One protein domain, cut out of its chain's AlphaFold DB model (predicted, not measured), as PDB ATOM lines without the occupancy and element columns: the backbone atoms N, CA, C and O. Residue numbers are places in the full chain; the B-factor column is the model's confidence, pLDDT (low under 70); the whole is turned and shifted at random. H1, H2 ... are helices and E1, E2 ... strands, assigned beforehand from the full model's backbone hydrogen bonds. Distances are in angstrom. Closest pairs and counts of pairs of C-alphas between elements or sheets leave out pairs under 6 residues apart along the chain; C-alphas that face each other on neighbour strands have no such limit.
ATOM      1  N   GLY A 433      25.528 -31.873  55.625       91.44
ATOM      2  CA  GLY A 433      26.627 -32.808  55.388       91.44
ATOM      3  C   GLY A 433      27.392 -32.466  54.105       91.44
ATOM      4  O   GLY A 433      26.778 -32.042  53.129       91.44
ATOM      5  N   ILE A 434      28.708 -32.683  54.081       92.88
ATOM      6  CA  ILE A 434      29.569 -32.514  52.898       92.88
ATOM      7  C   ILE A 434      30.327 -33.818  52.629       92.88
ATOM      8  O   ILE A 434      31.013 -34.353  53.505       92.88
ATOM      9  N   SER A 435      30.230 -34.297  51.394       92.19
ATOM     10  CA  SER A 435      30.978 -35.425  50.847       92.19
ATOM     11  C   SER A 435      32.139 -34.944  49.977       92.19
ATOM     12  O   SER A 435      32.070 -33.893  49.340       92.19
ATOM     13  N   LEU A 436      33.201 -35.746  49.950       92.00
ATOM     14  CA  LEU A 436      34.337 -35.633  49.042       92.00
ATOM     15  C   LEU A 436      34.276 -36.777  48.038       92.00
ATOM     16  O   LEU A 436      34.234 -37.938  48.446       92.00
ATOM     17  N   THR A 437      34.341 -36.450  46.757       89.50
ATOM     18  CA  THR A 437      34.482 -37.405  45.660       89.50
ATOM     19  C   THR A 437      35.904 -37.314  45.114       89.50
ATOM     20  O   THR A 437      36.462 -36.225  44.990       89.50
ATOM     21  N   LEU A 438      36.510 -38.469  44.847       85.31
ATOM     22  CA  LEU A 438      37.844 -38.597  44.263       85.31
ATOM     23  C   LEU A 438      37.700 -39.258  42.896       85.31
ATOM     24  O   LEU A 438      37.191 -40.385  42.826       85.31
ATOM     25  N   ASP A 439      38.161 -38.577  41.852       73.69
ATOM     26  CA  ASP A 439      38.031 -39.038  40.474       73.69
ATOM     27  C   ASP A 439      39.327 -39.728  40.030       73.69
ATOM     28  O   ASP A 439      40.430 -39.257  40.306       73.69
ATOM     29  N   HIS A 440      39.187 -40.848  39.323       62.09
ATOM     30  CA  HIS A 440      40.276 -41.570  38.660       62.09
ATOM     31  C   HIS A 440      41.528 -41.878  39.506       62.09
ATOM     32  O   HIS A 440      42.658 -41.722  39.047       62.09
ATOM     33  N   VAL A 441      41.340 -42.390  40.727       57.75
ATOM     34  CA  VAL A 441      42.457 -42.819  41.587       57.75
ATOM     35  C   VAL A 441      43.107 -44.098  41.045       57.75
ATOM     36  O   VAL A 441      42.635 -45.207  41.302       57.75
ATOM     37  N   VAL A 442      44.228 -43.956  40.332       51.56
ATOM     38  CA  VAL A 442      45.107 -45.081  39.980       51.56
ATOM     39  C   VAL A 442      46.007 -45.392  41.177       51.56
ATOM     40  O   VAL A 442      46.748 -44.529  41.649       51.56
ATOM     41  N   LEU A 443      45.937 -46.628  41.679       54.81
ATOM     42  CA  LEU A 443      46.785 -47.112  42.770       54.81
ATOM     43  C   LEU A 443      47.969 -47.908  42.213       54.81
ATOM     44  O   LEU A 443      47.784 -48.929  41.547       54.81
ATOM     45  N   ALA A 444      49.188 -47.464  42.512       44.38
ATOM     46  CA  ALA A 444      50.425 -48.098  42.070       44.38
ATOM     47  C   ALA A 444      50.745 -49.377  42.869       44.38
ATOM     48  O   ALA A 444      51.577 -49.371  43.774       44.38
ATOM     49  N   GLY A 445      50.104 -50.486  42.489       45.88
ATOM     50  CA  GLY A 445      50.479 -51.848  42.881       45.88
ATOM     51  C   GLY A 445      50.078 -52.301  44.297       45.88
ATOM     52  O   GLY A 445      50.002 -51.527  45.254       45.88
ATOM     53  N   GLY A 446      49.858 -53.611  44.425       41.41
ATOM     54  CA  GLY A 446      49.687 -54.308  45.703       41.41
ATOM     55  C   GLY A 446      48.329 -54.991  45.888       41.41
ATOM     56  O   GLY A 446      47.271 -54.431  45.594       41.41
ATOM     57  N   GLU A 447      48.383 -56.216  46.402       42.44
ATOM     58  CA  GLU A 447      47.235 -57.066  46.713       42.44
ATOM     59  C   GLU A 447      46.785 -56.840  48.165       42.44
ATOM     60  O   GLU A 447      47.203 -57.538  49.080       42.44
ATOM     61  N   LEU A 463      35.557 -44.499  41.257       58.56
ATOM     62  CA  LEU A 463      35.119 -43.294  41.961       58.56
ATOM     63  C   LEU A 463      35.076 -43.561  43.472       58.56
ATOM     64  O   LEU A 463      34.415 -44.508  43.900       58.56
ATOM     65  N   LYS A 464      35.727 -42.738  44.308       68.12
ATOM     66  CA  LYS A 464      35.678 -42.918  45.776       68.12
ATOM     67  C   LYS A 464      35.027 -41.740  46.492       68.12
ATOM     68  O   LYS A 464      35.683 -40.742  46.782       68.12
ATOM     69  N   VAL A 465      33.757 -41.914  46.853       74.62
ATOM     70  CA  VAL A 465      33.010 -40.985  47.713       74.62
ATOM     71  C   VAL A 465      33.346 -41.244  49.188       74.62
ATOM     72  O   VAL A 465      33.389 -42.387  49.641       74.62
ATOM     73  N   ARG A 466      33.579 -40.183  49.966       80.50
ATOM     74  CA  ARG A 466      33.724 -40.220  51.430       80.50
ATOM     75  C   ARG A 466      32.833 -39.151  52.062       80.50
ATOM     76  O   ARG A 466      32.930 -37.986  51.690       80.50
ATOM     77  N   ASN A 467      32.034 -39.511  53.069       85.75
ATOM     78  CA  ASN A 467      31.349 -38.535  53.926       85.75
ATOM     79  C   ASN A 467      32.408 -37.784  54.758       85.75
ATOM     80  O   ASN A 467      32.962 -38.329  55.714       85.75
ATOM     81  N   LEU A 468      32.761 -36.571  54.329       90.06
ATOM     82  CA  LEU A 468      33.899 -35.818  54.849       90.06
ATOM     83  C   LEU A 468      33.513 -35.059  56.123       90.06
ATOM     84  O   LEU A 468      34.224 -35.107  57.129       90.06
ATOM     85  N   LEU A 469      32.363 -34.394  56.099       91.19
ATOM     86  CA  LEU A 469      31.812 -33.643  57.217       91.19
ATOM     87  C   LEU A 469      30.338 -34.037  57.384       91.19
ATOM     88  O   LEU A 469      29.505 -33.542  56.633       91.19
ATOM     89  N   PRO A 470      30.000 -34.932  58.331       90.69
ATOM     90  CA  PRO A 470      28.615 -35.328  58.561       90.69
ATOM     91  C   PRO A 470      27.711 -34.157  58.971       90.69
ATOM     92  O   PRO A 470      28.185 -33.130  59.459       90.69
ATOM     93  N   TYR A 471      26.401 -34.356  58.825       88.88
ATOM     94  CA  TYR A 471      25.379 -33.527  59.468       88.88
ATOM     95  C   TYR A 471      25.534 -33.560  60.998       88.88
ATOM     96  O   TYR A 471      25.962 -34.572  61.557       88.88
ATOM     97  N   MET A 472      25.215 -32.444  61.656       90.50
ATOM     98  CA  MET A 472      25.317 -32.231  63.105       90.50
ATOM     99  C   MET A 472      26.681 -32.593  63.708       90.50
ATOM    100  O   MET A 472      26.800 -33.174  64.788       90.50
ATOM    101  N   LYS A 473      27.757 -32.229  63.003       93.31
ATOM    102  CA  LYS A 473      29.124 -32.317  63.512       93.31
ATOM    103  C   LYS A 473      29.525 -31.009  64.192       93.31
ATOM    104  O   LYS A 473      29.443 -29.945  63.589       93.31
ATOM    105  N   LYS A 474      30.023 -31.119  65.428       95.00
ATOM    106  CA  LYS A 474      30.496 -29.996  66.258       95.00
ATOM    107  C   LYS A 474      31.450 -29.063  65.509       95.00
ATOM    108  O   LYS A 474      32.430 -29.543  64.939       95.00
ATOM    109  N   LEU A 475      31.203 -27.760  65.560       93.31
ATOM    110  CA  LEU A 475      32.090 -26.713  65.051       93.31
ATOM    111  C   LEU A 475      33.035 -26.197  66.159       93.31
ATOM    112  O   LEU A 475      32.656 -26.229  67.333       93.31
ATOM    113  N   PRO A 476      34.250 -25.719  65.820       94.38
ATOM    114  CA  PRO A 476      34.900 -25.802  64.512       94.38
ATOM    115  C   PRO A 476      35.381 -27.240  64.248       94.38
ATOM    116  O   PRO A 476      35.478 -28.059  65.166       94.38
ATOM    117  N   ASN A 477      35.673 -27.590  62.995       95.12
ATOM    118  CA  ASN A 477      36.002 -28.971  62.651       95.12
ATOM    119  C   ASN A 477      37.052 -29.114  61.542       95.12
ATOM    120  O   ASN A 477      36.795 -28.795  60.384       95.12
ATOM    121  N   LYS A 478      38.215 -29.685  61.878       95.12
ATOM    122  CA  LYS A 478      39.281 -29.999  60.914       95.12
ATOM    123  C   LYS A 478      39.156 -31.440  60.400       95.12
ATOM    124  O   LYS A 478      38.820 -32.368  61.144       95.12
ATOM    125  N   ARG A 479      39.443 -31.642  59.114       93.38
ATOM    126  CA  ARG A 479      39.472 -32.941  58.426       93.38
ATOM    127  C   ARG A 479      40.764 -33.106  57.651       93.38
ATOM    128  O   ARG A 479      41.235 -32.173  57.013       93.38
ATOM    129  N   VAL A 480      41.296 -34.322  57.670       92.62
ATOM    130  CA  VAL A 480      42.460 -34.713  56.876       92.62
ATOM    131  C   VAL A 480      42.109 -35.994  56.136       92.62
ATOM    132  O   VAL A 480      41.688 -36.970  56.756       92.62
ATOM    133  N   VAL A 481      42.277 -35.991  54.818       90.31
ATOM    134  CA  VAL A 481      42.099 -37.166  53.964       90.31
ATOM    135  C   VAL A 481      43.464 -37.555  53.420       90.31
ATOM    136  O   VAL A 481      44.050 -36.829  52.620       90.31
ATOM    137  N   LYS A 482      43.964 -38.707  53.877       88.12
ATOM    138  CA  LYS A 482      45.145 -39.361  53.312       88.12
ATOM    139  C   LYS A 482      44.753 -40.233  52.114       88.12
ATOM    140  O   LYS A 482      43.732 -40.934  52.160       88.12
ATOM    141  N   LEU A 483      45.581 -40.176  51.075       84.31
ATOM    142  CA  LEU A 483      45.525 -40.963  49.844       84.31
ATOM    143  C   LEU A 483      46.908 -41.586  49.632       84.31
ATOM    144  O   LEU A 483      47.881 -40.851  49.527       84.31
ATOM    145  N   GLU A 484      47.004 -42.910  49.615       80.06
ATOM    146  CA  GLU A 484      48.270 -43.656  49.541       80.06
ATOM    147  C   GLU A 484      48.430 -44.321  48.168       80.06
ATOM    148  O   GLU A 484      47.428 -44.606  47.515       80.06
ATOM    149  N   ARG A 485      49.678 -44.587  47.748       65.75
ATOM    150  CA  ARG A 485      50.031 -45.228  46.463       65.75
ATOM    151  C   ARG A 485      49.460 -44.514  45.231       65.75
ATOM    152  O   ARG A 485      49.164 -45.170  44.235       65.75
ATOM    153  N   LEU A 486      49.286 -43.192  45.295       67.38
ATOM    154  CA  LEU A 486      48.680 -42.423  44.209       67.38
ATOM    155  C   LEU A 486      49.603 -42.376  42.980       67.38
ATOM    156  O   LEU A 486      50.785 -42.062  43.113       67.38
ATOM    157  N   ALA A 487      49.051 -42.633  41.795       58.47
ATOM    158  CA  ALA A 487      49.707 -42.415  40.509       58.47
ATOM    159  C   ALA A 487      48.828 -41.556  39.586       58.47
ATOM    160  O   ALA A 487      47.600 -41.630  39.653       58.47
ATOM    161  N   GLY A 488      49.469 -40.779  38.709       64.62
ATOM    162  CA  GLY A 488      48.814 -39.824  37.817       64.62
ATOM    163  C   GLY A 488      48.762 -38.398  38.375       64.62
ATOM    164  O   GLY A 488      48.625 -38.171  39.579       64.62
ATOM    165  N   ASP A 489      48.840 -37.432  37.462       74.38
ATOM    166  CA  ASP A 489      48.774 -35.990  37.707       74.38
ATOM    167  C   ASP A 489      47.893 -35.353  36.603       74.38
ATOM    168  O   ASP A 489      48.123 -35.644  35.423       74.38
ATOM    169  N   PRO A 490      46.864 -34.533  36.908       84.31
ATOM    170  CA  PRO A 490      46.419 -34.075  38.227       84.31
ATOM    171  C   PRO A 490      45.580 -35.097  39.007       84.31
ATOM    172  O   PRO A 490      44.734 -35.798  38.451       84.31
ATOM    173  N   LEU A 491      45.685 -35.043  40.337       85.94
ATOM    174  CA  LEU A 491      44.677 -35.598  41.243       85.94
ATOM    175  C   LEU A 491      43.406 -34.734  41.187       85.94
ATOM    176  O   LEU A 491      43.418 -33.588  41.642       85.94
ATOM    177  N   ARG A 492      42.307 -35.294  40.677       87.69
ATOM    178  CA  ARG A 492      40.991 -34.639  40.596       87.69
ATOM    179  C   ARG A 492      40.118 -34.995  41.798       87.69
ATOM    180  O   ARG A 492      40.012 -36.165  42.173       87.69
ATOM    181  N   PHE A 493      39.508 -33.989  42.424       90.25
ATOM    182  CA  PHE A 493      38.567 -34.202  43.523       90.25
ATOM    183  C   PHE A 493      37.512 -33.100  43.625       90.25
ATOM    184  O   PHE A 493      37.800 -31.918  43.442       90.25
ATOM    185  N   SER A 494      36.287 -33.477  43.980       91.94
ATOM    186  CA  SER A 494      35.145 -32.566  44.095       91.94
ATOM    187  C   SER A 494      34.467 -32.652  45.464       91.94
ATOM    188  O   SER A 494      34.537 -33.661  46.169       91.94
ATOM    189  N   LEU A 495      33.833 -31.553  45.874       94.00
ATOM    190  CA  LEU A 495      33.029 -31.452  47.090       94.00
ATOM    191  C   LEU A 495      31.560 -31.277  46.718       94.00
ATOM    192  O   LEU A 495      31.233 -30.475  45.844       94.00
ATOM    193  N   ALA A 496      30.675 -31.959  47.441       92.69
ATOM    194  CA  ALA A 496      29.232 -31.830  47.277       92.69
ATOM    195  C   ALA A 496      28.498 -31.972  48.617       92.69
ATOM    196  O   ALA A 496      28.971 -32.657  49.525       92.69
ATOM    197  N   TYR A 497      27.324 -31.360  48.749       92.31
ATOM    198  CA  TYR A 497      26.404 -31.636  49.846       92.31
ATOM    199  C   TYR A 497      25.948 -33.096  49.820       92.31
ATOM    200  O   TYR A 497      25.612 -33.646  48.770       92.31
ATOM    201  N   ASN A 498      25.860 -33.716  50.995       87.25
ATOM    202  CA  ASN A 498      25.209 -35.008  51.136       87.25
ATOM    203  C   ASN A 498      23.682 -34.827  51.124       87.25
ATOM    204  O   ASN A 498      23.067 -34.658  52.175       87.25
ATOM    205  N   ALA A 499      23.072 -34.914  49.942       71.00
ATOM    206  CA  ALA A 499      21.633 -34.724  49.737       71.00
ATOM    207  C   ALA A 499      20.716 -35.738  50.465       71.00
ATOM    208  O   ALA A 499      19.501 -35.579  50.421       71.00
ATOM    209  N   SER A 500      21.264 -36.755  51.146       68.12
ATOM    210  CA  SER A 500      20.486 -37.685  51.988       68.12
ATOM    211  C   SER A 500      20.145 -37.148  53.389       68.12
ATOM    212  O   SER A 500      19.456 -37.823  54.150       68.12
ATOM    213  N   THR A 501      20.589 -35.940  53.758       67.38
ATOM    214  CA  THR A 501      20.120 -35.265  54.982       67.38
ATOM    215  C   THR A 501      18.646 -34.871  54.870       67.38
ATOM    216  O   THR A 501      18.211 -34.447  53.806       67.38
ATOM    217  N   HIS A 502      17.885 -34.931  55.970       72.25
ATOM    218  CA  HIS A 502      16.427 -34.705  55.959       72.25
ATOM    219  C   HIS A 502      15.987 -33.319  55.442       72.25
ATOM    220  O   HIS A 502      14.883 -33.186  54.926       72.25
ATOM    221  N   HIS A 503      16.861 -32.310  55.532       76.62
ATOM    222  CA  HIS A 503      16.653 -30.964  54.974       76.62
ATOM    223  C   HIS A 503      16.985 -30.834  53.475       76.62
ATOM    224  O   HIS A 503      16.811 -29.760  52.904       76.62
ATOM    225  N   GLY A 504      17.489 -31.888  52.827       85.31
ATOM    226  CA  GLY A 504      17.935 -31.854  51.433       85.31
ATOM    227  C   GLY A 504      19.098 -30.881  51.199       85.31
ATOM    228  O   GLY A 504      20.099 -30.910  51.915       85.31
ATOM    229  N   LEU A 505      18.970 -30.036  50.170       89.06
ATOM    230  CA  LEU A 505      19.923 -28.969  49.842       89.06
ATOM    231  C   LEU A 505      19.525 -27.634  50.503       89.06
ATOM    232  O   LEU A 505      18.344 -27.421  50.784       89.06
ATOM    233  N   PRO A 506      20.469 -26.696  50.721       90.69
ATOM    234  CA  PRO A 506      20.139 -25.376  51.253       90.69
ATOM    235  C   PRO A 506      19.140 -24.609  50.363       90.69
ATOM    236  O   PRO A 506      19.273 -24.647  49.137       90.69
ATOM    237  N   PRO A 507      18.182 -23.855  50.938       87.94
ATOM    238  CA  PRO A 507      17.170 -23.127  50.173       87.94
ATOM    239  C   PRO A 507      17.753 -22.198  49.096       87.94
ATOM    240  O   PRO A 507      18.495 -21.256  49.389       87.94
ATOM    241  N   GLY A 508      17.368 -22.448  47.842       83.06
ATOM    242  CA  GLY A 508      17.827 -21.709  46.664       83.06
ATOM    243  C   GLY A 508      19.122 -22.219  46.019       83.06
ATOM    244  O   GLY A 508      19.744 -21.477  45.261       83.06
ATOM    245  N   VAL A 509      19.542 -23.455  46.325       83.38
ATOM    246  CA  VAL A 509      20.696 -24.131  45.705       83.38
ATOM    247  C   VAL A 509      20.223 -25.365  44.932       83.38
ATOM    248  O   VAL A 509      19.701 -26.307  45.526       83.38
ATOM    249  N   ARG A 510      20.412 -25.373  43.605       83.12
ATOM    250  CA  ARG A 510      19.897 -26.435  42.714       83.12
ATOM    251  C   ARG A 510      20.817 -27.648  42.521       83.12
ATOM    252  O   ARG A 510      20.315 -28.734  42.253       83.12
ATOM    253  N   SER A 511      22.138 -27.477  42.633       86.12
ATOM    254  CA  SER A 511      23.124 -28.571  42.538       86.12
ATOM    255  C   SER A 511      23.679 -28.908  43.926       86.12
ATOM    256  O   SER A 511      23.940 -27.985  44.702       86.12
ATOM    257  N   PRO A 512      23.914 -30.192  44.267       89.06
ATOM    258  CA  PRO A 512      24.662 -30.540  45.471       89.06
ATOM    259  C   PRO A 512      26.124 -30.068  45.403       89.06
ATOM    260  O   PRO A 512      26.765 -29.951  46.443       89.06
ATOM    261  N   GLU A 513      26.672 -29.811  44.214       90.44
ATOM    262  CA  GLU A 513      28.091 -29.519  44.009       90.44
ATOM    263  C   GLU A 513      28.516 -28.172  44.620       90.44
ATOM    264  O   GLU A 513      27.871 -27.129  44.459       90.44
ATOM    265  N   LEU A 514      29.656 -28.203  45.309       91.50
ATOM    266  CA  LEU A 514      30.257 -27.071  46.010       91.50
ATOM    267  C   LEU A 514      31.554 -26.603  45.348       91.50
ATOM    268  O   LEU A 514      31.756 -25.398  45.193       91.50
ATOM    269  N   ALA A 515      32.433 -27.540  44.986       92.44
ATOM    270  CA  ALA A 515      33.754 -27.235  44.446       92.44
ATOM    271  C   ALA A 515      34.348 -28.396  43.636       92.44
ATOM    272  O   ALA A 515      34.012 -29.554  43.870       92.44
ATOM    273  N   GLU A 516      35.289 -28.079  42.751       92.75
ATOM    274  CA  GLU A 516      36.058 -29.022  41.937       92.75
ATOM    275  C   GLU A 516      37.518 -28.563  41.869       92.75
ATOM    276  O   GLU A 516      37.821 -27.469  41.385       92.75
ATOM    277  N   PHE A 517      38.425 -29.399  42.365       93.50
ATOM    278  CA  PHE A 517      39.839 -29.095  42.535       93.50
ATOM    279  C   PHE A 517      40.729 -30.081  41.775       93.50
ATOM    280  O   PHE A 517      40.426 -31.268  41.641       93.50
ATOM    281  N   GLU A 518      41.880 -29.579  41.343       92.19
ATOM    282  CA  GLU A 518      42.949 -30.348  40.711       92.19
ATOM    283  C   GLU A 518      44.241 -30.122  41.497       92.19
ATOM    284  O   GLU A 518      44.645 -28.976  41.673       92.19
ATOM    285  N   ALA A 519      44.903 -31.174  41.980       90.44
ATOM    286  CA  ALA A 519      46.206 -31.065  42.636       90.44
ATOM    287  C   ALA A 519      47.313 -31.632  41.735       90.44
ATOM    288  O   ALA A 519      47.246 -32.787  41.318       90.44
ATOM    289  N   THR A 520      48.326 -30.805  41.463       90.44
ATOM    290  CA  THR A 520      49.432 -31.080  40.532       90.44
ATOM    291  C   THR A 520      50.800 -30.993  41.213       90.44
ATOM    292  O   THR A 520      50.972 -30.309  42.232       90.44
ATOM    293  N   GLY A 521      51.787 -31.679  40.636       87.25
ATOM    294  CA  GLY A 521      53.138 -31.857  41.178       87.25
ATOM    295  C   GLY A 521      53.319 -33.148  41.987       87.25
ATOM    296  O   GLY A 521      54.314 -33.282  42.695       87.25
ATOM    297  N   VAL A 522      52.376 -34.093  41.913       82.00
ATOM    298  CA  VAL A 522      52.437 -35.354  42.671       82.00
ATOM    299  C   VAL A 522      53.555 -36.240  42.126       82.00
ATOM    300  O   VAL A 522      54.377 -36.740  42.895       82.00
ATOM    301  N   GLU A 523      53.649 -36.367  40.800       82.25
ATOM    302  CA  GLU A 523      54.698 -37.158  40.146       82.25
ATOM    303  C   GLU A 523      56.101 -36.563  40.350       82.25
ATOM    304  O   GLU A 523      57.050 -37.313  40.575       82.25
ATOM    305  N   GLU A 524      56.233 -35.229  40.373       84.31
ATOM    306  CA  GLU A 524      57.501 -34.550  40.692       84.31
ATOM    307  C   GLU A 524      57.997 -34.961  42.089       84.31
ATOM    308  O   GLU A 524      59.170 -35.293  42.264       84.31
ATOM    309  N   VAL A 525      57.103 -35.001  43.083       83.31
ATOM    310  CA  VAL A 525      57.447 -35.398  44.457       83.31
ATOM    311  C   VAL A 525      57.737 -36.900  44.564       83.31
ATOM    312  O   VAL A 525      58.696 -37.278  45.240       83.31
ATOM    313  N   ILE A 526      56.975 -37.756  43.874       79.44
ATOM    314  CA  ILE A 526      57.232 -39.205  43.807       79.44
ATOM    315  C   ILE A 526      58.636 -39.478  43.260       79.44
ATOM    316  O   ILE A 526      59.408 -40.194  43.898       79.44
ATOM    317  N   GLN A 527      58.993 -38.868  42.125       82.00
ATOM    318  CA  GLN A 527      60.298 -39.046  41.483       82.00
ATOM    319  C   GLN A 527      61.436 -38.463  42.332       82.00
ATOM    320  O   GLN A 527      62.441 -39.130  42.567       82.00
ATOM    321  N   ARG A 528      61.272 -37.234  42.838       83.00
ATOM    322  CA  ARG A 528      62.304 -36.502  43.593       83.00
ATOM    323  C   ARG A 528      62.706 -37.170  44.907       83.00
ATOM    324  O   ARG A 528      63.834 -36.975  45.355       83.00
ATOM    325  N   TYR A 529      61.793 -37.912  45.532       78.31
ATOM    326  CA  TYR A 529      62.015 -38.544  46.834       78.31
ATOM    327  C   TYR A 529      61.893 -40.077  46.818       78.31
ATOM    328  O   TYR A 529      62.022 -40.692  47.873       78.31
ATOM    329  N   ASN A 530      61.665 -40.694  45.651       75.06
ATOM    330  CA  ASN A 530      61.513 -42.144  45.468       75.06
ATOM    331  C   ASN A 530      60.512 -42.782  46.463       75.06
ATOM    332  O   ASN A 530      60.830 -43.744  47.161       75.06
ATOM    333  N   THR A 531      59.313 -42.196  46.561       72.69
ATOM    334  CA  THR A 531      58.311 -42.493  47.605       72.69
ATOM    335  C   THR A 531      56.946 -42.893  47.030       72.69
ATOM    336  O   THR A 531      56.605 -42.542  45.904       72.69
ATOM    337  N   SER A 532      56.116 -43.577  47.821       67.88
ATOM    338  CA  SER A 532      54.820 -44.163  47.433       67.88
ATOM    339  C   SER A 532      53.642 -43.172  47.316       67.88
ATOM    340  O   SER A 532      52.488 -43.545  47.535       67.88
ATOM    341  N   GLY A 533      53.901 -41.907  46.969       70.38
ATOM    342  CA  GLY A 533      52.856 -40.961  46.548       70.38
ATOM    343  C   GLY A 533      51.756 -40.658  47.573       70.38
ATOM    344  O   GLY A 533      50.594 -40.525  47.194       70.38
ATOM    345  N   LEU A 534      52.079 -40.567  48.870       82.94
ATOM    346  CA  LEU A 534      51.097 -40.205  49.899       82.94
ATOM    347  C   LEU A 534      50.694 -38.721  49.790       82.94
ATOM    348  O   LEU A 534      51.504 -37.825  50.023       82.94
ATOM    349  N   VAL A 535      49.416 -38.450  49.515       87.12
ATOM    350  CA  VAL A 535      48.829 -37.099  49.476       87.12
ATOM    351  C   VAL A 535      47.892 -36.876  50.669       87.12
ATOM    352  O   VAL A 535      47.100 -37.739  51.043       87.12
ATOM    353  N   SER A 536      47.981 -35.691  51.278       90.69
ATOM    354  CA  SER A 536      47.179 -35.217  52.410       90.69
ATOM    355  C   SER A 536      46.343 -34.004  51.989       90.69
ATOM    356  O   SER A 536      46.844 -32.877  51.994       90.69
ATOM    357  N   LEU A 537      45.052 -34.213  51.723       93.00
ATOM    358  CA  LEU A 537      44.073 -33.127  51.596       93.00
ATOM    359  C   LEU A 537      43.643 -32.677  53.001       93.00
ATOM    360  O   LEU A 537      43.291 -33.521  53.830       93.00
ATOM    361  N   ARG A 538      43.647 -31.372  53.287       94.69
ATOM    362  CA  ARG A 538      43.188 -30.813  54.570       94.69
ATOM    363  C   ARG A 538      42.048 -29.837  54.368       94.69
ATOM    364  O   ARG A 538      42.125 -28.969  53.507       94.69
ATOM    365  N   PHE A 539      41.025 -29.959  55.201       95.25
ATOM    366  CA  PHE A 539      39.837 -29.119  55.169       95.25
ATOM    367  C   PHE A 539      39.473 -28.646  56.576       95.25
ATOM    368  O   PHE A 539      39.748 -29.335  57.562       95.25
ATOM    369  N   GLU A 540      38.805 -27.505  56.669       95.12
ATOM    370  CA  GLU A 540      38.368 -26.918  57.933       95.12
ATOM    371  C   GLU A 540      36.991 -26.270  57.800       95.12
ATOM    372  O   GLU A 540      36.755 -25.495  56.880       95.12
ATOM    373  N   ALA A 541      36.097 -26.590  58.734       94.50
ATOM    374  CA  ALA A 541      34.909 -25.804  59.037       94.50
ATOM    375  C   ALA A 541      35.234 -24.868  60.209       94.50
ATOM    376  O   ALA A 541      35.604 -25.349  61.284       94.50
ATOM    377  N   ASP A 542      35.112 -23.559  60.012       93.94
ATOM    378  CA  ASP A 542      35.307 -22.571  61.081       93.94
ATOM    379  C   ASP A 542      34.052 -22.412  61.971       93.94
ATOM    380  O   ASP A 542      33.035 -23.080  61.774       93.94
ATOM    381  N   TYR A 543      34.112 -21.522  62.970       92.19
ATOM    382  CA  TYR A 543      32.949 -21.189  63.810       92.19
ATOM    383  C   TYR A 543      31.785 -20.562  63.023       92.19
ATOM    384  O   TYR A 543      30.641 -20.691  63.447       92.19
ATOM    385  N   SER A 544      32.049 -19.948  61.863       95.00
ATOM    386  CA  SER A 544      31.011 -19.415  60.965       95.00
ATOM    387  C   SER A 544      30.263 -20.520  60.211       95.00
ATOM    388  O   SER A 544      29.275 -20.240  59.528       95.00
ATOM    389  N   GLY A 545      30.733 -21.770  60.294       93.00
ATOM    390  CA  GLY A 545      30.258 -22.893  59.489       93.00
ATOM    391  C   GLY A 545      30.755 -22.857  58.040       93.00
ATOM    392  O   GLY A 545      30.248 -23.623  57.218       93.00
ATOM    393  N   LEU A 546      31.723 -21.991  57.710       93.81
ATOM    394  CA  LEU A 546      32.324 -21.924  56.378       93.81
ATOM    395  C   LEU A 546      33.360 -23.039  56.230       93.81
ATOM    396  O   LEU A 546      34.310 -23.131  57.011       93.81
ATOM    397  N   PHE A 547      33.168 -23.887  55.221       94.38
ATOM    398  CA  PHE A 547      34.046 -25.008  54.916       94.38
ATOM    399  C   PHE A 547      35.084 -24.600  53.872       94.38
ATOM    400  O   PHE A 547      34.730 -24.111  52.802       94.38
ATOM    401  N   ARG A 548      36.370 -24.804  54.167       93.19
ATOM    402  CA  ARG A 548      37.490 -24.448  53.283       93.19
ATOM    403  C   ARG A 548      38.432 -25.629  53.080       93.19
ATOM    404  O   ARG A 548      38.605 -26.456  53.974       93.19
ATOM    405  N   LEU A 549      39.077 -25.675  51.916       94.12
ATOM    406  CA  LEU A 549      40.296 -26.450  51.695       94.12
ATOM    407  C   LEU A 549      41.453 -25.646  52.317       94.12
ATOM    408  O   LEU A 549      41.757 -24.561  51.835       94.12
ATOM    409  N   ASP A 550      42.047 -26.151  53.402       93.75
ATOM    410  CA  ASP A 550      43.204 -25.550  54.096       93.75
ATOM    411  C   ASP A 550      44.443 -25.653  53.201       93.75
ATOM    412  O   ASP A 550      45.064 -24.649  52.861       93.75
ATOM    413  N   LYS A 551      44.766 -26.878  52.762       93.12
ATOM    414  CA  LYS A 551      45.869 -27.151  51.830       93.12
ATOM    415  C   LYS A 551      45.884 -28.582  51.317       93.12
ATOM    416  O   LYS A 551      45.269 -29.485  51.888       93.12
ATOM    417  N   VAL A 552      46.678 -28.781  50.270       94.06
ATOM    418  CA  VAL A 552      47.033 -30.087  49.719       94.06
ATOM    419  C   VAL A 552      48.552 -30.243  49.805       94.06
ATOM    420  O   VAL A 552      49.300 -29.436  49.259       94.06
ATOM    421  N   GLU A 553      49.013 -31.253  50.539       93.31
ATOM    422  CA  GLU A 553      50.438 -31.535  50.757       93.31
ATOM    423  C   GLU A 553      50.739 -32.986  50.369       93.31
ATOM    424  O   GLU A 553      50.063 -33.899  50.846       93.31
ATOM    425  N   ALA A 554      51.779 -33.223  49.573       88.50
ATOM    426  CA  ALA A 554      52.403 -34.539  49.501       88.50
ATOM    427  C   ALA A 554      53.209 -34.769  50.789       88.50
ATOM    428  O   ALA A 554      53.974 -33.902  51.221       88.50
ATOM    429  N   VAL A 555      53.025 -35.924  51.423       85.75
ATOM    430  CA  VAL A 555      53.746 -36.326  52.633       85.75
ATOM    431  C   VAL A 555      54.758 -37.387  52.232       85.75
ATOM    432  O   VAL A 555      54.406 -38.440  51.714       85.75
ATOM    433  N   VAL A 556      56.027 -37.080  52.461       83.50
ATOM    434  CA  VAL A 556      57.163 -37.877  52.013       83.50
ATOM    435  C   VAL A 556      57.876 -38.426  53.231       83.50
ATOM    436  O   VAL A 556      58.327 -37.650  54.072       83.50
ATOM    437  N   GLU A 557      58.044 -39.740  53.293       80.75
ATOM    438  CA  GLU A 557      58.962 -40.372  54.236       80.75
ATOM    439  C   GLU A 557      60.283 -40.649  53.515       80.75
ATOM    440  O   GLU A 557      60.293 -41.206  52.420       80.75
ATOM    441  N   TYR A 558      61.391 -40.186  54.093       75.31
ATOM    442  CA  TYR A 558      62.731 -40.339  53.530       75.31
ATOM    443  C   TYR A 558      63.740 -40.605  54.648       75.31
ATOM    444  O   TYR A 558      63.639 -40.042  55.742       75.31
ATOM    445  N   GLU A 559      64.716 -41.471  54.397       77.44
ATOM    446  CA  GLU A 559      65.749 -41.776  55.385       77.44
ATOM    447  C   GLU A 559      66.842 -40.706  55.397       77.44
ATOM    448  O   GLU A 559      67.349 -40.285  54.358       77.44
ATOM    449  N   VAL A 560      67.241 -40.288  56.598       79.94
ATOM    450  CA  VAL A 560      68.445 -39.484  56.811       79.94
ATOM    451  C   VAL A 560      69.343 -40.196  57.806       79.94
ATOM    452  O   VAL A 560      68.915 -40.540  58.907       79.94
ATOM    453  N   MET A 561      70.604 -40.370  57.426       79.75
ATOM    454  CA  MET A 561      71.658 -40.853  58.310       79.75
ATOM    455  C   MET A 561      71.982 -39.782  59.358       79.75
ATOM    456  O   MET A 561      72.546 -38.738  59.031       79.75
ATOM    457  N   GLU A 562      71.625 -40.020  60.620       79.12
ATOM    458  CA  GLU A 562      72.062 -39.182  61.745       79.12
ATOM    459  C   GLU A 562      73.249 -39.839  62.463       79.12
ATOM    460  O   GLU A 562      73.226 -41.040  62.744       79.12
TER     461      GLU A 562
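What this domain is: This is residues 433 to 447 and 463 to 562 of the 1103 residues of the protein "Heat shock protein Hsp70G" of Volvox carteri f. nagariensis (UniProt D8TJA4). Two strongly twisted sheets lie face to face as a sandwich, E2 E1 E4 E5 on one side and E3 E6 E7 on the other, with the short helix H1 over E7. The loop of residues 498 to 512 and the end of E7 make the two ends of the long axis. The printed part has 115 residues with one named helix and seven named strands, in the order E1 E2 E3 E4 E5 H1 E6 E7 along the chain; of the 65 residues in named elements strands hold 57, the class mostly strand, and both sheets are antiparallel in the orders named. It is only just loose, close to compact, with a radius of gyration of the C-alphas of 16.4 A, and elongated, spanning 55 by 31 by 25 A.

Where its parts are: Find C-alpha 434 at (29.569, -32.514, 52.898), where E1, residues 434 to 439, begins. Its sheet also holds E2, 464 to 469, E4, 491 to 497, and E5, 513 to 520, 21.7 A long. Look next at E3, 477 to 483, E6, 535 to 541, and E7, 547 to 562, which runs 41.1 A to C-alpha 562 at (72.062, -39.182, 61.745) and bends by 60 degrees at residue 559. H1 is residues 522 to 529.

How they stand to each other: In the first sheet look for N 436 and O 466 at 2.8 A between E1 and E2, N 437 and O 494 at 2.9 A between E1 and E4, and N 493 and O 517 at 3.0 A in the hairpin E4 and E5. In the second, N 479 and O 539 are 2.8 A apart between E3 and E6, and N 536 and O 553 2.8 A in the hairpin E6 and E7. The facing parts are 10.5 A centre to centre, their strands at 25 degrees. H1 is on the second sheet at a height of 9.3 A, along E7 at 13 degrees on the local plane; their closest C-alphas, Val 522 and Ala 554, are 6.9 A apart. Every O i to N i+4 pair of H1 is within hydrogen-bond range.

The domain as a whole: The C-alphas farthest apart, of Gly 508 and Glu 562, are 58.9 A apart. Residues 448 to 462 are not printed, and C-alphas 447 and 463 are 18.9 A apart across the cut. The link E4 to E5 is long, 15 residues. Look for pLDDT under 70 at residues 440 to 447, 463 to 464, 485 to 488, 500 to 501 and 532.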